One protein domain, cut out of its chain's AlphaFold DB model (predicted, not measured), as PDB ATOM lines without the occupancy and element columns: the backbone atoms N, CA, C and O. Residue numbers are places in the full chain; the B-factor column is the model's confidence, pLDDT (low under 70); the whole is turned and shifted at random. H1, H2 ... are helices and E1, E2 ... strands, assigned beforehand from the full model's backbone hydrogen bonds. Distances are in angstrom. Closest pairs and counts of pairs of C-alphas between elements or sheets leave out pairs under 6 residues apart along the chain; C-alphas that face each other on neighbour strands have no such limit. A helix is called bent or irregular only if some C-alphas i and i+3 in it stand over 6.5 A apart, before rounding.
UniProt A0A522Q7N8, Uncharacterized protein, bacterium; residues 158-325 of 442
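AT A GLANCE: This is residues 158 to 325 of the 442 residues of an uncharacterized protein of bacterium (UniProt A0A522Q7N8). This is a rounded, mostly helical body with a small sheet of three strands, E1, E3 and E2, at one end and helices H6, H7 and H8 clustered at the other. H3 packs over one face of the sheet, H1 packs on H3, and H5 lies near the middle, between H3 and H6. The printed part has 168 residues with eight named helices and three named strands, in the order H1 H2 E1 E2 E3 H3 H4 H5 H6 H7 H8; the mixed sheet runs E1, E3, E2. The whole is compact, with a radius of gyration of the C-alphas of 14.9 A and spans of 40 by 37 by 28 A.

IN THESE COORDINATES: Look first for the sheet: E1 is residues 185 to 188, E2 residues 197 to 201, and E3 residues 208 to 214, 17.5 A from first to last C-alpha. Find C-alpha 158 at (27.344, -19.151, -30.314); from there H1 runs 22.5 A to residue 173, with a kink of 48 degrees near residue 167, and is irregular, C-alphas 169 and 172 being 8.0 A apart. H2 is residues 179 to 182, H3 residues 222 to 234, 18.0 A, and H4 residues 237 to 243. H5 is residues 249 to 262, 20.0 A, H6 residues 286 to 297, 16.8 A, and H7 residues 299 to 306. H8, residues 311 to 324, runs 20.2 A to C-alpha 324 at (44.372, -43.009, -12.617).

HOW THE PARTS SIT: Begin at E3, the inner strand. E1 is parallel to it, with N 186 and O 211 2.8 A apart; E2 and E3 form an antiparallel hairpin, with N 198 and O 212 2.8 A apart, both pairs within hydrogen-bond range. H1 and H3 are on the same face, two layers of helices and sheet; H3 runs along the strands at a height over the sheet of 8.6 A. H2 only grazes the sheet. H3 touches H1, closest C-alphas Ala 162 and His 227, 5.0 A. Residues 257 to 261 of H5 touch H3, closest C-alphas His 228 and Ser 261, 5.5 A. H5 and H6 touch about perpendicular, at 87 degrees, closest C-alphas Ala 255 and Trp 286, 4.7 A. H8 touches H7, closest C-alphas Ala 305 and Ile 314, 4.5 A, and H4, closest C-alphas Phe 239 and Ile 314, 6.3 A. Every O i to N i+4 pair is within hydrogen-bond range in H3, H4, H5, H6 and H7, against 10 of 12 in H1 and 7 of 10 in H8; H2 is too short for one.

THE WHOLE: The C-alphas farthest apart, Pro 189 and Ala 312, are 41.3 A apart. The printed part has no cut. The long link is H5 to H6, residues 263 to 285. Mean pLDDT of the printed part is 90.7; look for values under 70 at residues 193 to 194, 217 to 219, 268 to 270 and 272 to 275.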
ATOM      1  N   VAL A 158      26.428 -18.117 -30.809       90.75
ATOM      2  CA  VAL A 158      27.344 -19.151 -30.314       90.75
ATOM      3  C   VAL A 158      26.840 -19.832 -29.039       90.75
ATOM      4  O   VAL A 158      26.848 -21.060 -29.029       90.75
ATOM      5  N   PRO A 159      26.341 -19.123 -28.002       93.81
ATOM      6  CA  PRO A 159      25.869 -19.793 -26.794       93.81
ATOM      7  C   PRO A 159      24.718 -20.767 -27.074       93.81
ATOM      8  O   PRO A 159      24.729 -21.901 -26.612       93.81
ATOM      9  N   ARG A 160      23.750 -20.354 -27.902       94.50
ATOM     10  CA  ARG A 160      22.614 -21.205 -28.285       94.50
ATOM     11  C   ARG A 160      23.058 -22.411 -29.112       94.50
ATOM     12  O   ARG A 160      22.530 -23.495 -28.908       94.50
ATOM     13  N   GLN A 161      24.001 -22.226 -30.038       94.44
ATOM     14  CA  GLN A 161      24.536 -23.337 -30.824       94.44
ATOM     15  C   GLN A 161      25.260 -24.339 -29.916       94.44
ATOM     16  O   GLN A 161      24.886 -25.502 -29.894       94.44
ATOM     17  N   ALA A 162      26.210 -23.879 -29.096       94.75
ATOM     18  CA  ALA A 162      26.960 -24.746 -28.192       94.75
ATOM     19  C   ALA A 162      26.054 -25.527 -27.224       94.75
ATOM     20  O   ALA A 162      26.267 -26.718 -27.015       94.75
ATOM     21  N   MET A 163      25.026 -24.873 -26.672       96.69
ATOM     22  CA  MET A 163      24.022 -25.523 -25.828       96.69
ATOM     23  C   MET A 163      23.272 -26.628 -26.579       96.69
ATOM     24  O   MET A 163      23.130 -27.728 -26.053       96.69
ATOM     25  N   ASN A 164      22.804 -26.345 -27.799       97.00
ATOM     26  CA  ASN A 164      22.092 -27.320 -28.621       97.00
ATOM     27  C   ASN A 164      22.986 -28.513 -28.972       97.00
ATOM     28  O   ASN A 164      22.560 -29.646 -28.775       97.00
ATOM     29  N   ASP A 165      24.224 -28.265 -29.409       97.12
ATOM     30  CA  ASP A 165      25.179 -29.317 -29.756       97.12
ATOM     31  C   ASP A 165      25.443 -30.232 -28.536       97.12
ATOM     32  O   ASP A 165      25.444 -31.459 -28.658       97.12
ATOM     33  N   VAL A 166      25.639 -29.659 -27.334       97.56
ATOM     34  CA  VAL A 166      25.866 -30.428 -26.087       97.56
ATOM     35  C   VAL A 166      24.634 -31.249 -25.702       97.56
ATOM     36  O   VAL A 166      24.774 -32.390 -25.260       97.56
ATOM     37  N   LEU A 167      23.429 -30.716 -25.902       97.69
ATOM     38  CA  LEU A 167      22.184 -31.450 -25.664       97.69
ATOM     39  C   LEU A 167      21.945 -32.550 -26.709       97.69
ATOM     40  O   LEU A 167      21.441 -33.610 -26.351       97.69
ATOM     41  N   GLU A 168      22.348 -32.355 -27.963       97.31
ATOM     42  CA  GLU A 168      22.300 -33.397 -28.996       97.31
ATOM     43  C   GLU A 168      23.252 -34.558 -28.663       97.31
ATOM     44  O   GLU A 168      22.876 -35.723 -28.793       97.31
ATOM     45  N   HIS A 169      24.461 -34.262 -28.171       95.81
ATOM     46  CA  HIS A 169      25.478 -35.285 -27.900       95.81
ATOM     47  C   HIS A 169      25.335 -35.973 -26.526       95.81
ATOM     48  O   HIS A 169      25.559 -37.178 -26.409       95.81
ATOM     49  N   TYR A 170      24.968 -35.225 -25.478       97.31
ATOM     50  CA  TYR A 170      24.956 -35.695 -24.081       97.31
ATOM     51  C   TYR A 170      23.588 -35.580 -23.386       97.31
ATOM     52  O   TYR A 170      23.428 -36.080 -22.270       97.31
ATOM     53  N   GLY A 171      22.578 -34.976 -24.028       96.56
ATOM     54  CA  GLY A 171      21.279 -34.648 -23.420       96.56
ATOM     55  C   GLY A 171      20.524 -35.828 -22.810       96.56
ATOM     56  O   GLY A 171      19.855 -35.652 -21.796       96.56
ATOM     57  N   ASN A 172      20.707 -37.044 -23.337       96.94
ATOM     58  CA  ASN A 172      20.110 -38.270 -22.787       96.94
ATOM     59  C   ASN A 172      20.531 -38.574 -21.334       96.94
ATOM     60  O   ASN A 172      19.842 -39.325 -20.648       96.94
ATOM     61  N   HIS A 173      21.640 -37.997 -20.859       97.19
ATOM     62  CA  HIS A 173      22.108 -38.127 -19.477       97.19
ATOM     63  C   HIS A 173      21.937 -36.837 -18.658       97.19
ATOM     64  O   HIS A 173      22.256 -36.836 -17.474       97.19
ATOM     65  N   ILE A 174      21.448 -35.744 -19.252       97.88
ATOM     66  CA  ILE A 174      21.260 -34.452 -18.578       97.88
ATOM     67  C   ILE A 174      19.823 -34.387 -18.027       97.88
ATOM     68  O   ILE A 174      18.870 -34.422 -18.807       97.88
ATOM     69  N   PRO A 175      19.610 -34.251 -16.703       96.69
ATOM     70  CA  PRO A 175      18.264 -34.173 -16.145       96.69
ATOM     71  C   PRO A 175      17.501 -32.948 -16.662       96.69
ATOM     72  O   PRO A 175      17.999 -31.826 -16.587       96.69
ATOM     73  N   ALA A 176      16.248 -33.132 -17.092       95.75
ATOM     74  CA  ALA A 176      15.404 -32.063 -17.651       95.75
ATOM     75  C   ALA A 176      15.176 -30.857 -16.708       95.75
ATOM     76  O   ALA A 176      14.797 -29.777 -17.153       95.75
ATOM     77  N   HIS A 177      15.413 -31.023 -15.403       94.69
ATOM     78  CA  HIS A 177      15.316 -29.966 -14.391       94.69
ATOM     79  C   HIS A 177      16.656 -29.262 -14.082       94.69
ATOM     80  O   HIS A 177      16.694 -28.396 -13.199       94.69
ATOM     81  N   SER A 178      17.740 -29.612 -14.794       96.75
ATOM     82  CA  SER A 178      19.085 -29.049 -14.608       96.75
ATOM     83  C   SER A 178      19.058 -27.522 -14.564       96.75
ATOM     84  O   SER A 178      18.451 -26.859 -15.409       96.75
ATOM     85  N   ALA A 179      19.733 -26.944 -13.571       96.19
ATOM     86  CA  ALA A 179      19.760 -25.499 -13.382       96.19
ATOM     87  C   ALA A 179      20.381 -24.751 -14.570       96.19
ATOM     88  O   ALA A 179      19.982 -23.618 -14.835       96.19
ATOM     89  N   CYS A 180      21.256 -25.404 -15.347       97.75
ATOM     90  CA  CYS A 180      21.852 -24.825 -16.549       97.75
ATOM     91  C   CYS A 180      20.803 -24.344 -17.573       97.75
ATOM     92  O   CYS A 180      20.984 -23.292 -18.177       97.75
ATOM     93  N   PHE A 181      19.646 -25.016 -17.695       97.50
ATOM     94  CA  PHE A 181      18.547 -24.569 -18.569       97.50
ATOM     95  C   PHE A 181      17.972 -23.189 -18.195       97.50
ATOM     96  O   PHE A 181      17.314 -22.553 -19.015       97.50
ATOM     97  N   ARG A 182      18.198 -22.722 -16.957       95.75
ATOM     98  CA  ARG A 182      17.758 -21.411 -16.454       95.75
ATOM     99  C   ARG A 182      18.864 -20.350 -16.513       95.75
ATOM    100  O   ARG A 182      18.572 -19.167 -16.332       95.75
ATOM    101  N   VAL A 183      20.112 -20.749 -16.763       96.56
ATOM    102  CA  VAL A 183      21.266 -19.845 -16.827       96.56
ATOM    103  C   VAL A 183      21.245 -19.081 -18.147       96.56
ATOM    104  O   VAL A 183      21.227 -19.665 -19.229       96.56
ATOM    105  N   LYS A 184      21.275 -17.748 -18.066       94.00
ATOM    106  CA  LYS A 184      21.405 -16.889 -19.247       94.00
ATOM    107  C   LYS A 184      22.893 -16.684 -19.554       94.00
ATOM    108  O   LYS A 184      23.585 -16.107 -18.715       94.00
ATOM    109  N   PRO A 185      23.395 -17.129 -20.719       94.38
ATOM    110  CA  PRO A 185      24.780 -16.897 -21.102       94.38
ATOM    111  C   PRO A 185      25.015 -15.406 -21.362       94.38
ATOM    112  O   PRO A 185      24.154 -14.712 -21.904       94.38
ATOM    113  N   THR A 186      26.198 -14.917 -21.006       94.12
ATOM    114  CA  THR A 186      26.607 -13.524 -21.220       94.12
ATOM    115  C   THR A 186      27.925 -13.470 -21.984       94.12
ATOM    116  O   THR A 186      28.917 -14.073 -21.580       94.12
ATOM    117  N   ILE A 187      27.950 -12.755 -23.110       91.50
ATOM    118  CA  ILE A 187      29.187 -12.523 -23.863       91.50
ATOM    119  C   ILE A 187      29.831 -11.251 -23.318       91.50
ATOM    120  O   ILE A 187      29.323 -10.150 -23.531       91.50
ATOM    121  N   VAL A 188      30.952 -11.404 -22.620       88.69
ATOM    122  CA  VAL A 188      31.696 -10.288 -22.025       88.69
ATOM    123  C   VAL A 188      32.939  -9.960 -22.860       88.69
ATOM    124  O   VAL A 188      33.497 -10.852 -23.499       88.69
ATOM    125  N   PRO A 189      33.420  -8.702 -22.882       78.94
ATOM    126  CA  PRO A 189      34.578  -8.325 -23.695       78.94
ATOM    127  C   PRO A 189      35.850  -9.113 -23.353       78.94
ATOM    128  O   PRO A 189      36.629  -9.445 -24.244       78.94
ATOM    129  N   PHE A 190      36.041  -9.416 -22.066       78.12
ATOM    130  CA  PHE A 190      37.200 -10.101 -21.503       78.12
ATOM    131  C   PHE A 190      36.825 -10.744 -20.158       78.12
ATOM    132  O   PHE A 190      35.978 -10.205 -19.445       78.12
ATOM    133  N   ILE A 191      37.460 -11.870 -19.812       76.94
ATOM    134  CA  ILE A 191      37.324 -12.544 -18.502       76.94
ATOM    135  C   ILE A 191      38.691 -12.606 -17.812       76.94
ATOM    136  O   ILE A 191      38.836 -12.204 -16.662       76.94
ATOM    137  N   GLY A 192      39.708 -13.063 -18.542       72.06
ATOM    138  CA  GLY A 192      41.087 -13.156 -18.081       72.06
ATOM    139  C   GLY A 192      41.998 -13.658 -19.200       72.06
ATOM    140  O   GLY A 192      41.533 -14.181 -20.214       72.06
ATOM    141  N   THR A 193      43.311 -13.510 -19.032       65.06
ATOM    142  CA  THR A 193      44.284 -14.062 -19.985       65.06
ATOM    143  C   THR A 193      44.196 -15.589 -19.968       65.06
ATOM    144  O   THR A 193      44.260 -16.188 -18.900       65.06
ATOM    145  N   ASN A 194      44.059 -16.209 -21.143       64.69
ATOM    146  CA  ASN A 194      43.836 -17.654 -21.326       64.69
ATOM    147  C   ASN A 194      42.529 -18.207 -20.715       64.69
ATOM    148  O   ASN A 194      42.371 -19.421 -20.643       64.69
ATOM    149  N   VAL A 195      41.580 -17.348 -20.323       74.88
ATOM    150  CA  VAL A 195      40.252 -17.757 -19.842       74.88
ATOM    151  C   VAL A 195      39.231 -17.507 -20.950       74.88
ATOM    152  O   VAL A 195      38.950 -16.359 -21.297       74.88
ATOM    153  N   VAL A 196      38.715 -18.584 -21.545       78.44
ATOM    154  CA  VAL A 196      37.801 -18.523 -22.704       78.44
ATOM    155  C   VAL A 196      36.334 -18.356 -22.293       78.44
ATOM    156  O   VAL A 196      35.545 -17.762 -23.031       78.44
ATOM    157  N   GLY A 197      35.999 -18.792 -21.083       89.00
ATOM    158  CA  GLY A 197      34.693 -18.664 -20.467       89.00
ATOM    159  C   GLY A 197      34.757 -18.864 -18.952       89.00
ATOM    160  O   GLY A 197      35.839 -18.937 -18.369       89.00
ATOM    161  N   GLN A 198      33.596 -18.845 -18.303       91.88
ATOM    162  CA  GLN A 198      33.456 -19.155 -16.885       91.88
ATOM    163  C   GLN A 198      32.014 -19.548 -16.551       91.88
ATOM    164  O   GLN A 198      31.087 -18.780 -16.826       91.88
ATOM    165  N   VAL A 199      31.837 -20.655 -15.828       95.75
ATOM    166  CA  VAL A 199      30.598 -20.981 -15.102       95.75
ATOM    167  C   VAL A 199      30.749 -20.640 -13.618       95.75
ATOM    168  O   VAL A 199      31.552 -21.248 -12.907       95.75
ATOM    169  N   GLY A 200      29.967 -19.677 -13.130       94.62
ATOM    170  CA  GLY A 200      29.815 -19.420 -11.696       94.62
ATOM    171  C   GLY A 200      28.736 -20.314 -11.081       94.62
ATOM    172  O   GLY A 200      27.856 -20.823 -11.780       94.62
ATOM    173  N   ARG A 201      28.835 -20.568  -9.769       95.88
ATOM    174  CA  ARG A 201      27.980 -21.520  -9.042       95.88
ATOM    175  C   ARG A 201      27.618 -21.025  -7.652       95.88
ATOM    176  O   ARG A 201      28.426 -20.359  -6.999       95.88
ATOM    177  N   ASP A 202      26.462 -21.456  -7.156       95.56
ATOM    178  CA  ASP A 202      26.162 -21.354  -5.731       95.56
ATOM    179  C   ASP A 202      27.096 -22.262  -4.914       95.56
ATOM    180  O   ASP A 202      27.337 -23.424  -5.253       95.56
ATOM    181  N   ARG A 203      27.608 -21.731  -3.799       89.38
ATOM    182  CA  ARG A 203      28.631 -22.393  -2.973       89.38
ATOM    183  C   ARG A 203      28.115 -23.606  -2.196       89.38
ATOM    184  O   ARG A 203      28.928 -24.411  -1.747       89.38
ATOM    185  N   THR A 204      26.802 -23.730  -2.003       90.06
ATOM    186  CA  THR A 204      26.190 -24.785  -1.181       90.06
ATOM    187  C   THR A 204      25.565 -25.869  -2.053       90.06
ATOM    188  O   THR A 204      25.792 -27.065  -1.846       90.06
ATOM    189  N   THR A 205      24.784 -25.473  -3.057       94.06
ATOM    190  CA  THR A 205      24.102 -26.397  -3.962       94.06
ATOM    191  C   THR A 205      25.010 -26.895  -5.082       94.06
ATOM    192  O   THR A 205      24.754 -28.000  -5.555       94.06
ATOM    193  N   MET A 206      26.077 -26.163  -5.442       96.00
ATOM    194  CA  MET A 206      26.919 -26.357  -6.640       96.00
ATOM    195  C   MET A 206      26.168 -26.208  -7.978       96.00
ATOM    196  O   MET A 206      26.709 -26.538  -9.040       96.00
ATOM    197  N   GLU A 207      24.936 -25.692  -7.954       96.62
ATOM    198  CA  GLU A 207      24.185 -25.364  -9.168       96.62
ATOM    199  C   GLU A 207      24.817 -24.164  -9.893       96.62
ATOM    200  O   GLU A 207      25.256 -23.220  -9.230       96.62
ATOM    201  N   PRO A 208      24.880 -24.176 -11.239       97.19
ATOM    202  CA  PRO A 208      25.342 -23.034 -12.021       97.19
ATOM    203  C   PRO A 208      24.400 -21.831 -11.868       97.19
ATOM    204  O   PRO A 208      23.178 -21.964 -11.932       97.19
ATOM    205  N   THR A 209      24.985 -20.649 -11.684       96.31
ATOM    206  CA  THR A 209      24.273 -19.371 -11.499       96.31
ATOM    207  C   THR A 209      24.418 -18.441 -12.697       96.31
ATOM    208  O   THR A 209      23.501 -17.687 -13.017       96.31
ATOM    209  N   ASP A 210      25.563 -18.501 -13.370       95.19
ATOM    210  CA  ASP A 210      25.930 -17.649 -14.493       95.19
ATOM    211  C   ASP A 210      26.910 -18.375 -15.418       95.19
ATOM    212  O   ASP A 210      27.727 -19.177 -14.971       95.19
ATOM    213  N   LEU A 211      26.824 -18.071 -16.714       96.50
ATOM    214  CA  LEU A 211      27.754 -18.531 -17.742       96.50
ATOM    215  C   LEU A 211      28.249 -17.298 -18.499       96.50
ATOM    216  O   LEU A 211      27.454 -16.510 -19.023       96.50
ATOM    217  N   LYS A 212      29.566 -17.116 -18.540       95.12
ATOM    218  CA  LYS A 212      30.247 -16.048 -19.273       95.12
ATOM    219  C   LYS A 212      31.089 -16.656 -20.384       95.12
ATOM    220  O   LYS A 212      31.806 -17.620 -20.147       95.12
ATOM    221  N   LEU A 213      31.047 -16.064 -21.571       91.81
ATOM    222  CA  LEU A 213      31.976 -16.365 -22.662       91.81
ATOM    223  C   LEU A 213      32.759 -15.107 -23.017       91.81
ATOM    224  O   LEU A 213      32.185 -14.020 -23.131       91.81
ATOM    225  N   ALA A 214      34.064 -15.249 -23.230       86.56
ATOM    226  CA  ALA A 214      34.875 -14.158 -23.739       86.56
ATOM    227  C   ALA A 214      34.502 -13.876 -25.206       86.56
ATOM    228  O   ALA A 214      34.474 -14.776 -26.049       86.56
ATOM    229  N   ARG A 215      34.264 -12.603 -25.541       83.94
ATOM    230  CA  ARG A 215      34.066 -12.130 -26.925       83.94
ATOM    231  C   ARG A 215      35.283 -12.429 -27.806       83.94
ATOM    232  O   ARG A 215      35.133 -12.674 -29.003       83.94
ATOM    233  N   TYR A 216      36.464 -12.452 -27.189       74.75
ATOM    234  CA  TYR A 216      37.736 -12.843 -27.782       74.75
ATOM    235  C   TYR A 216      38.401 -13.909 -26.903       74.75
ATOM    236  O   TYR A 216      38.999 -13.592 -25.878       74.75
ATOM    237  N   ALA A 217      38.280 -15.176 -27.303       65.56
ATOM    238  CA  ALA A 217      38.985 -16.293 -26.683       65.56
ATOM    239  C   ALA A 217      40.428 -16.397 -27.215       65.56
ATOM    240  O   ALA A 217      40.694 -16.132 -28.390       65.56
ATOM    241  N   GLY A 218      41.364 -16.791 -26.350       60.19
ATOM    242  CA  GLY A 218      42.717 -17.170 -26.756       60.19
ATOM    243  C   GLY A 218      42.763 -18.637 -27.185       60.19
ATOM    244  O   GLY A 218      42.245 -19.489 -26.472       60.19
ATOM    245  N   PHE A 219      43.412 -18.920 -28.318       63.81
ATOM    246  CA  PHE A 219      43.746 -20.250 -28.874       63.81
ATOM    247  C   PHE A 219      42.569 -21.131 -29.331       63.81
ATOM    248  O   PHE A 219      42.691 -21.850 -30.317       63.81
ATOM    249  N   VAL A 220      41.400 -20.966 -28.722       72.06
ATOM    250  CA  VAL A 220      40.180 -21.743 -28.960       72.06
ATOM    251  C   VAL A 220      39.160 -20.911 -29.754       72.06
ATOM    252  O   VAL A 220      39.115 -19.685 -29.622       72.06
ATOM    253  N   SER A 221      38.317 -21.532 -30.593       78.25
ATOM    254  CA  SER A 221      37.202 -20.794 -31.220       78.25
ATOM    255  C   SER A 221      36.065 -20.510 -30.239       78.25
ATOM    256  O   SER A 221      35.860 -21.256 -29.287       78.25
ATOM    257  N   GLY A 222      35.252 -19.486 -30.522       82.75
ATOM    258  CA  GLY A 222      34.058 -19.205 -29.721       82.75
ATOM    259  C   GLY A 222      33.109 -20.404 -29.578       82.75
ATOM    260  O   GLY A 222      32.542 -20.577 -28.504       82.75
ATOM    261  N   ILE A 223      32.956 -21.253 -30.609       87.31
ATOM    262  CA  ILE A 223      32.074 -22.432 -30.525       87.31
ATOM    263  C   ILE A 223      32.658 -23.520 -29.616       87.31
ATOM    264  O   ILE A 223      31.954 -23.968 -28.720       87.31
ATOM    265  N   SER A 224      33.948 -23.847 -29.748       87.12
ATOM    266  CA  SER A 224      34.620 -24.815 -28.867       87.12
ATOM    267  C   SER A 224      34.680 -24.325 -27.409       87.12
ATOM    268  O   SER A 224      34.497 -25.108 -26.482       87.12
ATOM    269  N   ALA A 225      34.878 -23.017 -27.191       87.31
ATOM    270  CA  ALA A 225      34.782 -22.402 -25.864       87.31
ATOM    271  C   ALA A 225      33.353 -22.502 -25.303       87.31
ATOM    272  O   ALA A 225      33.163 -22.830 -24.138       87.31
ATOM    273  N   GLY A 226      32.342 -22.281 -26.150       92.12
ATOM    274  CA  GLY A 226      30.947 -22.532 -25.811       92.12
ATOM    275  C   GLY A 226      30.706 -23.982 -25.391       92.12
ATOM    276  O   GLY A 226      30.106 -24.203 -24.344       92.12
ATOM    277  N   HIS A 227      31.184 -24.965 -26.164       94.00
ATOM    278  CA  HIS A 227      31.058 -26.389 -25.829       94.00
ATOM    279  C   HIS A 227      31.649 -26.690 -24.448       94.00
ATOM    280  O   HIS A 227      30.942 -27.239 -23.606       94.00
ATOM    281  N   HIS A 228      32.886 -26.256 -24.188       93.38
ATOM    282  CA  HIS A 228      33.558 -26.415 -22.894       93.38
ATOM    283  C   HIS A 228      32.741 -25.821 -21.726       93.38
ATOM    284  O   HIS A 228      32.440 -26.522 -20.761       93.38
ATOM    285  N   GLU A 229      32.301 -24.560 -21.814       94.81
ATOM    286  CA  GLU A 229      31.527 -23.950 -20.719       94.81
ATOM    287  C   GLU A 229      30.127 -24.548 -20.549       94.81
ATOM    288  O   GLU A 229      29.621 -24.605 -19.428       94.81
ATOM    289  N   TYR A 230      29.472 -25.008 -21.620       97.38
ATOM    290  CA  TYR A 230      28.189 -25.702 -21.477       97.38
ATOM    291  C   TYR A 230      28.356 -27.091 -20.866       97.38
ATOM    292  O   TYR A 230      27.521 -27.481 -20.053       97.38
ATOM    293  N   LEU A 231      29.442 -27.804 -21.171       97.56
ATOM    294  CA  LEU A 231      29.789 -29.061 -20.506       97.56
ATOM    295  C   LEU A 231      29.999 -28.850 -19.001       97.56
ATOM    296  O   LEU A 231      29.384 -29.574 -18.218       97.56
ATOM    297  N   HIS A 232      30.727 -27.797 -18.596       97.25
ATOM    298  CA  HIS A 232      30.772 -27.356 -17.194       97.25
ATOM    299  C   HIS A 232      29.373 -27.039 -16.655       97.25
ATOM    300  O   HIS A 232      28.971 -27.525 -15.600       97.25
ATOM    301  N   CYS A 233      28.593 -26.213 -17.348       98.25
ATOM    302  CA  CYS A 233      27.270 -25.782 -16.892       98.25
ATOM    303  C   CYS A 233      26.331 -26.976 -16.638       98.25
ATOM    304  O   CYS A 233      25.618 -26.994 -15.634       98.25
ATOM    305  N   PHE A 234      26.391 -28.006 -17.485       98.38
ATOM    306  CA  PHE A 234      25.633 -29.245 -17.335       98.38
ATOM    307  C   PHE A 234      26.277 -30.296 -16.410       98.38
ATOM    308  O   PHE A 234      25.593 -31.270 -16.089       98.38
ATOM    309  N   THR A 235      27.516 -30.120 -15.920       98.38
ATOM    310  CA  THR A 235      28.098 -31.012 -14.902       98.38
ATOM    311  C   THR A 235      27.203 -31.058 -13.666       98.38
ATOM    312  O   THR A 235      26.874 -30.024 -13.068       98.38
ATOM    313  N   HIS A 236      26.830 -32.263 -13.243       98.25
ATOM    314  CA  HIS A 236      25.855 -32.442 -12.187       98.25
ATOM    315  C   HIS A 236      26.388 -31.951 -10.830       98.25
ATOM    316  O   HIS A 236      27.486 -32.348 -10.418       98.25
ATOM    317  N   PRO A 237      25.606 -31.181 -10.049       97.31
ATOM    318  CA  PRO A 237      26.066 -30.652  -8.767       97.31
ATOM    319  C   PRO A 237      26.512 -31.726  -7.762       97.31
ATOM    320  O   PRO A 237      27.393 -31.473  -6.944       97.31
ATOM    321  N   GLN A 238      25.943 -32.938  -7.826       96.44
ATOM    322  CA  GLN A 238      26.367 -34.060  -6.972       96.44
ATOM    323  C   GLN A 238      27.731 -34.643  -7.370       96.44
ATOM    324  O   GLN A 238      28.500 -35.010  -6.486       96.44
ATOM    325  N   PHE A 239      28.072 -34.674  -8.665       97.19
ATOM    326  CA  PHE A 239      29.406 -35.086  -9.110       97.19
ATOM    327  C   PHE A 239      30.461 -34.098  -8.603       97.19
ATOM    328  O   PHE A 239      31.439 -34.487  -7.969       97.19
ATOM    329  N   LEU A 240      30.192 -32.798  -8.764       96.00
ATOM    330  CA  LEU A 240      31.052 -31.737  -8.239       96.00
ATOM    331  C   LEU A 240      31.197 -31.818  -6.715       96.00
ATOM    332  O   LEU A 240      32.309 -31.717  -6.205       96.00
ATOM    333  N   LYS A 241      30.111 -32.067  -5.967       94.44
ATOM    334  CA  LYS A 241      30.170 -32.280  -4.507       94.44
ATOM    335  C   LYS A 241      30.970 -33.513  -4.094       94.44
ATOM    336  O   LYS A 241      31.547 -33.485  -3.011       94.44
ATOM    337  N   ALA A 242      31.009 -34.557  -4.918       92.38
ATOM    338  CA  ALA A 242      31.803 -35.748  -4.642       92.38
ATOM    339  C   ALA A 242      33.311 -35.490  -4.787       92.38
ATOM    340  O   ALA A 242      34.088 -36.082  -4.045       92.38
ATOM    341  N   ILE A 243      33.727 -34.584  -5.684       92.56
ATOM    342  CA  ILE A 243      35.152 -34.286  -5.927       92.56
ATOM    343  C   ILE A 243      35.662 -32.990  -5.271       92.56
ATOM    344  O   ILE A 243      36.868 -32.856  -5.105       92.56
ATOM    345  N   LYS A 244      34.795 -32.039  -4.882       89.62
ATOM    346  CA  LYS A 244      35.173 -30.652  -4.503       89.62
ATOM    347  C   LYS A 244      36.240 -30.516  -3.409       89.62
ATOM    348  O   LYS A 244      36.984 -29.544  -3.423       89.62
ATOM    349  N   ASP A 245      36.286 -31.455  -2.464       83.56
ATOM    350  CA  ASP A 245      37.200 -31.412  -1.313       83.56
ATOM    351  C   ASP A 245      38.540 -32.118  -1.621       83.56
ATOM    352  O   ASP A 245      39.430 -32.171  -0.773       83.56
ATOM    353  N   ALA A 246      38.704 -32.662  -2.833       85.38
ATOM    354  CA  ALA A 246      39.946 -33.271  -3.283       85.38
ATOM    355  C   ALA A 246      40.935 -32.210  -3.803       85.38
ATOM    356  O   ALA A 246      40.548 -31.371  -4.620       85.38
ATOM    357  N   PRO A 247      42.243 -32.299  -3.485       84.62
ATOM    358  CA  PRO A 247      43.275 -31.418  -4.055       84.62
ATOM    359  C   PRO A 247      43.378 -31.450  -5.592       84.62
ATOM    360  O   PRO A 247      44.052 -30.617  -6.191       84.62
ATOM    361  N   LEU A 248      42.727 -32.427  -6.229       88.81
ATOM    362  CA  LEU A 248      42.715 -32.660  -7.673       88.81
ATOM    363  C   LEU A 248      41.368 -32.312  -8.322       88.81
ATOM    364  O   LEU A 248      41.220 -32.525  -9.520       88.81
ATOM    365  N   ALA A 249      40.400 -31.763  -7.573       91.62
ATOM    366  CA  ALA A 249      39.050 -31.460  -8.058       91.62
ATOM    367  C   ALA A 249      39.052 -30.713  -9.402       91.62
ATOM    368  O   ALA A 249      38.358 -31.109 -10.336       91.62
ATOM    369  N   THR A 250      39.890 -29.677  -9.524       91.69
ATOM    370  CA  THR A 250      40.058 -28.909 -10.763       91.69
ATOM    371  C   THR A 250      40.602 -29.771 -11.900       91.69
ATOM    372  O   THR A 250      40.001 -29.800 -12.964       91.69
ATOM    373  N   SER A 251      41.694 -30.519 -11.704       93.31
ATOM    374  CA  SER A 251      42.269 -31.317 -12.799       93.31
ATOM    375  C   SER A 251      41.389 -32.500 -13.202       93.31
ATOM    376  O   SER A 251      41.448 -32.908 -14.352       93.31
ATOM    377  N   ILE A 252      40.560 -33.035 -12.299       95.50
ATOM    378  CA  ILE A 252      39.522 -34.026 -12.623       95.50
ATOM    379  C   ILE A 252      38.427 -33.381 -13.481       95.50
ATOM    380  O   ILE A 252      38.093 -33.899 -14.545       95.50
ATOM    381  N   ASN A 253      37.879 -32.246 -13.033       95.56
ATOM    382  CA  ASN A 253      36.761 -31.587 -13.702       95.56
ATOM    383  C   ASN A 253      37.146 -31.060 -15.092       95.56
ATOM    384  O   ASN A 253      36.464 -31.360 -16.071       95.56
ATOM    385  N   GLU A 254      38.263 -30.337 -15.203       93.31
ATOM    386  CA  GLU A 254      38.754 -29.825 -16.486       93.31
ATOM    387  C   GLU A 254      39.151 -30.958 -17.443       93.31
ATOM    388  O   GLU A 254      38.830 -30.889 -18.622       93.31
ATOM    389  N   ALA A 255      39.791 -32.035 -16.962       95.19
ATOM    390  CA  ALA A 255      40.155 -33.169 -17.819       95.19
ATOM    391  C   ALA A 255      38.939 -33.839 -18.467       95.19
ATOM    392  O   ALA A 255      38.998 -34.200 -19.641       95.19
ATOM    393  N   LEU A 256      37.855 -34.008 -17.703       96.94
ATOM    394  CA  LEU A 256      36.601 -34.563 -18.206       96.94
ATOM    395  C   LEU A 256      35.910 -33.593 -19.167       96.94
ATOM    396  O   LEU A 256      35.484 -34.010 -20.239       96.94
ATOM    397  N   THR A 257      35.868 -32.304 -18.832       95.19
ATOM    398  CA  THR A 257      35.268 -31.264 -19.686       95.19
ATOM    399  C   THR A 257      35.979 -31.168 -21.034       95.19
ATOM    400  O   THR A 257      35.323 -31.200 -22.071       95.19
ATOM    401  N   GLU A 258      37.312 -31.124 -21.040       91.94
ATOM    402  CA  GLU A 258      38.123 -31.124 -22.262       91.94
ATOM    403  C   GLU A 258      37.917 -32.404 -23.074       91.94
ATOM    404  O   GLU A 258      37.652 -32.330 -24.267       91.94
ATOM    405  N   TYR A 259      37.934 -33.575 -22.430       94.38
ATOM    406  CA  TYR A 259      37.693 -34.854 -23.103       94.38
ATOM    407  C   TYR A 259      36.298 -34.940 -23.744       94.38
ATOM    408  O   TYR A 259      36.148 -35.464 -24.849       94.38
ATOM    409  N   PHE A 260      35.261 -34.401 -23.099       95.69
ATOM    410  CA  PHE A 260      33.932 -34.309 -23.705       95.69
ATOM    411  C   PHE A 260      33.873 -33.244 -24.813       95.69
ATOM    412  O   PHE A 260      33.267 -33.485 -25.854       95.69
ATOM    413  N   SER A 261      34.564 -32.111 -24.655       92.00
ATOM    414  CA  SER A 261      34.661 -31.048 -25.668       92.00
ATOM    415  C   SER A 261      35.384 -31.524 -26.939       92.00
ATOM    416  O   SER A 261      34.953 -31.248 -28.060       92.00
ATOM    417  N   ASP A 262      36.419 -32.356 -26.791       89.25
ATOM    418  CA  ASP A 262      37.130 -33.007 -27.895       89.25
ATOM    419  C   ASP A 262      36.213 -33.885 -28.760       89.25
ATOM    420  O   ASP A 262      36.449 -34.025 -29.964       89.25
ATOM    421  N   ASN A 263      35.125 -34.417 -28.198       91.00
ATOM    422  CA  ASN A 263      34.137 -35.225 -28.915       91.00
ATOM    423  C   ASN A 263      33.042 -34.391 -29.625       91.00
ATOM    424  O   ASN A 263      32.250 -34.944 -30.389       91.00
ATOM    425  N   MET A 264      33.022 -33.064 -29.447       91.38
ATOM    426  CA  MET A 264      32.013 -32.160 -30.026       91.38
ATOM    427  C   MET A 264      32.283 -31.790 -31.499       91.38
ATOM    428  O   MET A 264      33.430 -31.842 -31.959       91.38
ATOM    429  N   PRO A 265      31.265 -31.381 -32.284       84.94
ATOM    430  CA  PRO A 265      31.447 -30.964 -33.672       84.94
ATOM    431  C   PRO A 265      32.075 -29.560 -33.765       84.94
ATOM    432  O   PRO A 265      31.387 -28.543 -33.781       84.94
ATOM    433  N   ALA A 266      33.404 -29.499 -33.882       78.19
ATOM    434  CA  ALA A 266      34.147 -28.260 -34.130       78.19
ATOM    435  C   ALA A 266      35.357 -28.493 -35.065       78.19
ATOM    436  O   ALA A 266      35.903 -29.602 -35.088       78.19
ATOM    437  N   PRO A 267      35.820 -27.477 -35.828       73.12
ATOM    438  CA  PRO A 267      37.013 -27.594 -36.670       73.12
ATOM    439  C   PRO A 267      38.251 -27.998 -35.856       73.12
ATOM    440  O   PRO A 267      38.544 -27.367 -34.842       73.12
ATOM    441  N   ALA A 268      39.011 -28.996 -36.318       69.19
ATOM    442  CA  ALA A 268      40.091 -29.623 -35.540       69.19
ATOM    443  C   ALA A 268      41.130 -28.628 -34.979       69.19
ATOM    444  O   ALA A 268      41.415 -28.636 -33.786       69.19
ATOM    445  N   LEU A 269      41.620 -27.699 -35.808       65.94
ATOM    446  CA  LEU A 269      42.576 -26.653 -35.401       65.94
ATOM    447  C   LEU A 269      42.010 -25.623 -34.404       65.94
ATOM    448  O   LEU A 269      42.752 -24.783 -33.914       65.94
ATOM    449  N   SER A 270      40.707 -25.663 -34.126       66.81
ATOM    450  CA  SER A 270      40.014 -24.737 -33.226       66.81
ATOM    451  C   SER A 270      39.556 -25.364 -31.906       66.81
ATOM    452  O   SER A 270      38.917 -24.683 -31.098       66.81
ATOM    453  N   LYS A 271      39.855 -26.655 -31.711       70.50
ATOM    454  CA  LYS A 271      39.719 -27.363 -30.432       70.50
ATOM    455  C   LYS A 271      40.941 -27.174 -29.535       70.50
ATOM    456  O   LYS A 271      40.784 -27.193 -28.326       70.50
ATOM    457  N   TYR A 272      42.115 -26.926 -30.131       69.00
ATOM    458  CA  TYR A 272      43.382 -26.854 -29.405       69.00
ATOM    459  C   TYR A 272      43.354 -25.798 -28.293       69.00
ATOM    460  O   TYR A 272      43.318 -24.594 -28.565       69.00
ATOM    461  N   SER A 273      43.370 -26.256 -27.047       67.94
ATOM    462  CA  SER A 273      43.195 -25.413 -25.866       67.94
ATOM    463  C   SER A 273      44.507 -25.234 -25.094       67.94
ATOM    464  O   SER A 273      45.534 -25.847 -25.387       67.94
ATOM    465  N   ALA A 274      44.498 -24.395 -24.054       66.06
ATOM    466  CA  ALA A 274      45.619 -24.357 -23.112       66.06
ATOM    467  C   ALA A 274      45.773 -25.689 -22.341       66.06
ATOM    468  O   ALA A 274      46.877 -26.044 -21.921       66.06
ATOM    469  N   TYR A 275      44.683 -26.447 -22.182       69.00
ATOM    470  CA  TYR A 275      44.627 -27.693 -21.421       69.00
ATOM    471  C   TYR A 275      45.184 -28.903 -22.192       69.00
ATOM    472  O   TYR A 275      45.654 -29.849 -21.558       69.00
ATOM    473  N   ASP A 276      45.279 -28.850 -23.526       70.81
ATOM    474  CA  ASP A 276      45.969 -29.856 -24.358       70.81
ATOM    475  C   ASP A 276      47.424 -30.121 -23.949       70.81
ATOM    476  O   ASP A 276      47.985 -31.202 -24.186       70.81
ATOM    477  N   SER A 277      48.059 -29.105 -23.365       77.62
ATOM    478  CA  SER A 277      49.432 -29.157 -22.862       77.62
ATOM    479  C   SER A 277      49.512 -29.538 -21.379       77.62
ATOM    480  O   SER A 277      50.601 -29.868 -20.900       77.62
ATOM    481  N   ASN A 278      48.386 -29.538 -20.657       85.88
ATOM    482  CA  ASN A 278      48.362 -29.824 -19.230       85.88
ATOM    483  C   ASN A 278      48.598 -31.305 -18.937       85.88
ATOM    484  O   ASN A 278      48.093 -32.223 -19.593       85.88
ATOM    485  N   LYS A 279      49.387 -31.528 -17.887       91.69
ATOM    486  CA  LYS A 279      49.795 -32.844 -17.413       91.69
ATOM    487  C   LYS A 279      49.531 -32.962 -15.921       91.69
ATOM    488  O   LYS A 279      49.601 -31.991 -15.172       91.69
ATOM    489  N   LEU A 280      49.214 -34.174 -15.500       90.44
ATOM    490  CA  LEU A 280      49.203 -34.588 -14.106       90.44
ATOM    491  C   LEU A 280      50.653 -34.712 -13.601       90.44
ATOM    492  O   LEU A 280      51.592 -34.786 -14.394       90.44
ATOM    493  N   ALA A 281      50.853 -34.777 -12.282       87.31
ATOM    494  CA  ALA A 281      52.191 -34.860 -11.675       87.31
ATOM    495  C   ALA A 281      53.006 -36.101 -12.115       87.31
ATOM    496  O   ALA A 281      54.231 -36.090 -12.049       87.31
ATOM    497  N   ASN A 282      52.338 -37.149 -12.607       85.88
ATOM    498  CA  ASN A 282      52.949 -38.345 -13.202       85.88
ATOM    499  C   ASN A 282      53.267 -38.199 -14.712       85.88
ATOM    500  O   ASN A 282      53.627 -39.178 -15.359       85.88
ATOM    501  N   GLY A 283      53.100 -37.007 -15.295       89.88
ATOM    502  CA  GLY A 283      53.354 -36.711 -16.708       89.88
ATOM    503  C   GLY A 283      52.221 -37.073 -17.680       89.88
ATOM    504  O   GLY A 283      52.290 -36.669 -18.845       89.88
ATOM    505  N   LYS A 284      51.172 -37.780 -17.231       92.31
ATOM    506  CA  LYS A 284      49.999 -38.146 -18.050       92.31
ATOM    507  C   LYS A 284      49.220 -36.884 -18.449       92.31
ATOM    508  O   LYS A 284      48.975 -36.027 -17.600       92.31
ATOM    509  N   LYS A 285      48.827 -36.750 -19.723       92.00
ATOM    510  CA  LYS A 285      47.937 -35.660 -20.174       92.00
ATOM    511  C   LYS A 285      46.575 -35.742 -19.473       92.00
ATOM    512  O   LYS A 285      46.109 -36.840 -19.181       92.00
ATOM    513  N   TRP A 286      45.923 -34.599 -19.271       92.94
ATOM    514  CA  TRP A 286      44.588 -34.533 -18.658       92.94
ATOM    515  C   TRP A 286      43.536 -35.319 -19.459       92.94
ATOM    516  O   TRP A 286      42.944 -36.254 -18.924       92.94
ATOM    517  N   THR A 287      43.390 -35.048 -20.758       91.56
ATOM    518  CA  THR A 287      42.449 -35.775 -21.637       91.56
ATOM    519  C   THR A 287      42.758 -37.272 -21.749       91.56
ATOM    520  O   THR A 287      41.843 -38.085 -21.831       91.56
ATOM    521  N   ALA A 288      44.031 -37.675 -21.649       94.00
ATOM    522  CA  ALA A 288      44.411 -39.091 -21.601       94.00
ATOM    523  C   ALA A 288      43.980 -39.781 -20.292       94.00
ATOM    524  O   ALA A 288      43.590 -40.944 -20.319       94.00
ATOM    525  N   ALA A 289      44.008 -39.076 -19.155       96.12
ATOM    526  CA  ALA A 289      43.491 -39.591 -17.887       96.12
ATOM    527  C   ALA A 289      41.957 -39.731 -17.903       96.12
ATOM    528  O   ALA A 289      41.427 -40.718 -17.402       96.12
ATOM    529  N   ALA A 290      41.251 -38.784 -18.527       96.94
ATOM    530  CA  ALA A 290      39.806 -38.871 -18.743       96.94
ATOM    531  C   ALA A 290      39.419 -40.027 -19.688       96.94
ATOM    532  O   ALA A 290      38.508 -40.788 -19.373       96.94
ATOM    533  N   ALA A 291      40.160 -40.229 -20.784       96.81
ATOM    534  CA  ALA A 291      39.957 -41.361 -21.690       96.81
ATOM    535  C   ALA A 291      40.209 -42.722 -21.009       96.81
ATOM    536  O   ALA A 291      39.465 -43.676 -21.224       96.81
ATOM    537  N   GLU A 292      41.235 -42.816 -20.157       97.75
ATOM    538  CA  GLU A 292      41.508 -44.007 -19.340       97.75
ATOM    539  C   GLU A 292      40.390 -44.263 -18.319       97.75
ATOM    540  O   GLU A 292      40.004 -45.409 -18.102       97.75
ATOM    541  N   LEU A 293      39.814 -43.205 -17.742       98.25
ATOM    542  CA  LEU A 293      38.674 -43.301 -16.833       98.25
ATOM    543  C   LEU A 293      37.414 -43.802 -17.551       98.25
ATOM    544  O   LEU A 293      36.776 -44.723 -17.043       98.25
ATOM    545  N   GLU A 294      37.096 -43.286 -18.746       98.31
ATOM    546  CA  GLU A 294      36.012 -43.838 -19.578       98.31
ATOM    547  C   GLU A 294      36.258 -45.319 -19.907       98.31
ATOM    548  O   GLU A 294      35.342 -46.131 -19.783       98.31
ATOM    549  N   ALA A 295      37.490 -45.695 -20.259       98.19
ATOM    550  CA  ALA A 295      37.841 -47.084 -20.557       98.19
ATOM    551  C   ALA A 295      37.715 -48.026 -19.340       98.19
ATOM    552  O   ALA A 295      37.457 -49.215 -19.522       98.19
ATOM    553  N   VAL A 296      37.883 -47.515 -18.114       98.06
ATOM    554  CA  VAL A 296      37.757 -48.292 -16.868       98.06
ATOM    555  C   VAL A 296      36.306 -48.421 -16.396       98.06
ATOM    556  O   VAL A 296      35.902 -49.519 -16.019       98.06
ATOM    557  N   VAL A 297      35.515 -47.339 -16.396       98.06
ATOM    558  CA  VAL A 297      34.130 -47.369 -15.866       98.06
ATOM    559  C   VAL A 297      33.050 -47.604 -16.927       98.06
ATOM    560  O   VAL A 297      31.912 -47.929 -16.587       98.06
ATOM    561  N   GLY A 298      33.390 -47.436 -18.205       98.31
ATOM    562  CA  GLY A 298      32.453 -47.410 -19.322       98.31
ATOM    563  C   GLY A 298      31.791 -46.040 -19.519       98.31
ATOM    564  O   GLY A 298      31.417 -45.358 -18.563       98.31
ATOM    565  N   LYS A 299      31.595 -45.670 -20.792       97.75
ATOM    566  CA  LYS A 299      31.000 -44.397 -21.237       97.75
ATOM    567  C   LYS A 299      29.676 -44.057 -20.551       97.75
ATOM    568  O   LYS A 299      29.515 -42.963 -20.023       97.75
ATOM    569  N   ASP A 300      28.743 -45.009 -20.518       97.94
ATOM    570  CA  ASP A 300      27.428 -44.818 -19.896       97.94
ATOM    571  C   ASP A 300      27.535 -44.514 -18.389       97.94
ATOM    572  O   ASP A 300      26.942 -43.545 -17.915       97.94
ATOM    573  N   THR A 301      28.351 -45.266 -17.643       98.62
ATOM    574  CA  THR A 301      28.614 -45.008 -16.218       98.62
ATOM    575  C   THR A 301      29.218 -43.621 -16.014       98.62
ATOM    576  O   THR A 301      28.773 -42.873 -15.143       98.62
ATOM    577  N   LEU A 302      30.207 -43.246 -16.832       98.62
ATOM    578  CA  LEU A 302      30.854 -41.941 -16.735       98.62
ATOM    579  C   LEU A 302      29.861 -40.798 -17.000       98.62
ATOM    580  O   LEU A 302      29.826 -39.830 -16.241       98.62
ATOM    581  N   HIS A 303      29.005 -40.932 -18.012       98.44
ATOM    582  CA  HIS A 303      27.963 -39.954 -18.322       98.44
ATOM    583  C   HIS A 303      26.883 -39.866 -17.228       98.44
ATOM    584  O   HIS A 303      26.514 -38.764 -16.815       98.44
ATOM    585  N   ARG A 304      26.391 -41.007 -16.719       98.56
ATOM    586  CA  ARG A 304      25.405 -41.051 -15.622       98.56
ATOM    587  C   ARG A 304      25.960 -40.483 -14.316       98.56
ATOM    588  O   ARG A 304      25.203 -39.890 -13.551       98.56
ATOM    589  N   ALA A 305      27.269 -40.583 -14.085       98.38
ATOM    590  CA  ALA A 305      27.938 -39.887 -12.993       98.38
ATOM    591  C   ALA A 305      28.038 -38.373 -13.252       98.38
ATOM    592  O   ALA A 305      27.539 -37.581 -12.452       98.38
ATOM    593  N   TYR A 306      28.671 -37.979 -14.361       98.25
ATOM    594  CA  TYR A 306      29.089 -36.601 -14.628       98.25
ATOM    595  C   TYR A 306      27.923 -35.666 -14.980       98.25
ATOM    596  O   TYR A 306      27.849 -34.569 -14.432       98.25
ATOM    597  N   PHE A 307      26.991 -36.095 -15.837       98.31
ATOM    598  CA  PHE A 307      25.806 -35.316 -16.234       98.31
ATOM    599  C   PHE A 307      24.551 -35.715 -15.447       98.31
ATOM    600  O   PHE A 307      23.775 -34.851 -15.036       98.31
ATOM    601  N   GLY A 308      24.367 -37.020 -15.213       97.44
ATOM    602  CA  GLY A 308      23.152 -37.563 -14.593       97.44
ATOM    603  C   GLY A 308      23.100 -37.444 -13.072       97.44
ATOM    604  O   GLY A 308      22.013 -37.415 -12.495       97.44
ATOM    605  N   GLY A 309      24.255 -37.367 -12.405       96.81
ATOM    606  CA  GLY A 309      24.322 -37.278 -10.950       96.81
ATOM    607  C   GLY A 309      24.017 -38.564 -10.188       96.81
ATOM    608  O   GLY A 309      23.787 -38.497  -8.978       96.81
ATOM    609  N   GLU A 310      23.976 -39.716 -10.859       97.56
ATOM    610  CA  GLU A 310      23.572 -40.979 -10.245       97.56
ATOM    611  C   GLU A 310      24.588 -41.427  -9.187       97.56
ATOM    612  O   GLU A 310      25.751 -41.686  -9.491       97.56
ATOM    613  N   ALA A 311      24.141 -41.584  -7.937       95.81
ATOM    614  CA  ALA A 311      25.023 -41.886  -6.810       95.81
ATOM    615  C   ALA A 311      25.872 -43.158  -7.015       95.81
ATOM    616  O   ALA A 311      27.061 -43.152  -6.702       95.81
ATOM    617  N   ALA A 312      25.300 -44.234  -7.570       96.31
ATOM    618  CA  ALA A 312      26.029 -45.480  -7.817       96.31
ATOM    619  C   ALA A 312      27.099 -45.336  -8.915       96.31
ATOM    620  O   ALA A 312      28.187 -45.905  -8.796       96.31
ATOM    621  N   ALA A 313      26.820 -44.547  -9.956       98.00
ATOM    622  CA  ALA A 313      27.779 -44.233 -11.008       98.00
ATOM    623  C   ALA A 313      28.895 -43.304 -10.496       98.00
ATOM    624  O   ALA A 313      30.072 -43.571 -10.735       98.00
ATOM    625  N   ILE A 314      28.550 -42.272  -9.711       97.38
ATOM    626  CA  ILE A 314      29.523 -41.384  -9.052       97.38
ATOM    627  C   ILE A 314      30.507 -42.206  -8.214       97.38
ATOM    628  O   ILE A 314      31.710 -42.029  -8.377       97.38
ATOM    629  N   LYS A 315      30.026 -43.139  -7.381       94.75
ATOM    630  CA  LYS A 315      30.895 -43.981  -6.539       94.75
ATOM    631  C   LYS A 315      31.877 -44.837  -7.342       94.75
ATOM    632  O   LYS A 315      33.028 -44.975  -6.934       94.75
ATOM    633  N   GLN A 316      31.454 -45.381  -8.485       96.25
ATOM    634  CA  GLN A 316      32.342 -46.121  -9.390       96.25
ATOM    635  C   GLN A 316      33.408 -45.207 -10.004       96.25
ATOM    636  O   GLN A 316      34.591 -45.545  -9.993       96.25
ATOM    637  N   VAL A 317      33.014 -44.017 -10.469       97.19
ATOM    638  CA  VAL A 317      33.936 -43.029 -11.046       97.19
ATOM    639  C   VAL A 317      34.942 -42.520 -10.010       97.19
ATOM    640  O   VAL A 317      36.142 -42.516 -10.284       97.19
ATOM    641  N   THR A 318      34.510 -42.152  -8.800       94.62
ATOM    642  CA  THR A 318      35.427 -41.680  -7.749       94.62
ATOM    643  C   THR A 318      36.370 -42.776  -7.260       94.62
ATOM    644  O   THR A 318      37.521 -42.471  -6.957       94.62
ATOM    645  N   ALA A 319      35.927 -44.039  -7.230       94.00
ATOM    646  CA  ALA A 319      36.789 -45.175  -6.915       94.00
ATOM    647  C   ALA A 319      37.850 -45.424  -8.002       94.00
ATOM    648  O   ALA A 319      39.005 -45.663  -7.658       94.00
ATOM    649  N   ALA A 320      37.497 -45.319  -9.289       96.06
ATOM    650  CA  ALA A 320      38.434 -45.491 -10.405       96.06
ATOM    651  C   ALA A 320      39.469 -44.352 -10.510       96.06
ATOM    652  O   ALA A 320      40.632 -44.593 -10.840       96.06
ATOM    653  N   ILE A 321      39.090 -43.112 -10.170       95.38
ATOM    654  CA  ILE A 321      40.009 -41.958 -10.172       95.38
ATOM    655  C   ILE A 321      41.232 -42.185  -9.260       95.38
ATOM    656  O   ILE A 321      42.323 -41.731  -9.605       95.38
ATOM    657  N   VAL A 322      41.086 -42.933  -8.157       93.25
ATOM    658  CA  VAL A 322      42.169 -43.271  -7.199       93.25
ATOM    659  C   VAL A 322      43.380 -43.940  -7.863       93.25
ATOM    660  O   VAL A 322      44.517 -43.766  -7.405       93.25
ATOM    661  N   ASP A 323      43.155 -44.699  -8.933       91.81
ATOM    662  CA  ASP A 323      44.204 -45.447  -9.632       91.81
ATOM    663  C   ASP A 323      44.780 -44.693 -10.838       91.81
ATOM    664  O   ASP A 323      45.917 -44.946 -11.241       91.81
ATOM    665  N   ILE A 324      44.035 -43.723 -11.376       94.44
ATOM    666  CA  ILE A 324      44.372 -43.009 -12.617       94.44
ATOM    667  C   ILE A 324      45.053 -41.658 -12.336       94.44
ATOM    668  O   ILE A 324      46.000 -41.284 -13.045       94.44
ATOM    669  N   TRP A 325      44.595 -40.930 -11.309       94.56
ATOM    670  CA  TRP A 325      45.149 -39.637 -10.887       94.56
ATOM    671  C   TRP A 325      46.312 -39.803  -9.887       94.56
ATOM    672  O   TRP A 325      46.425 -40.830  -9.217       94.56
TER     673      TRP A 325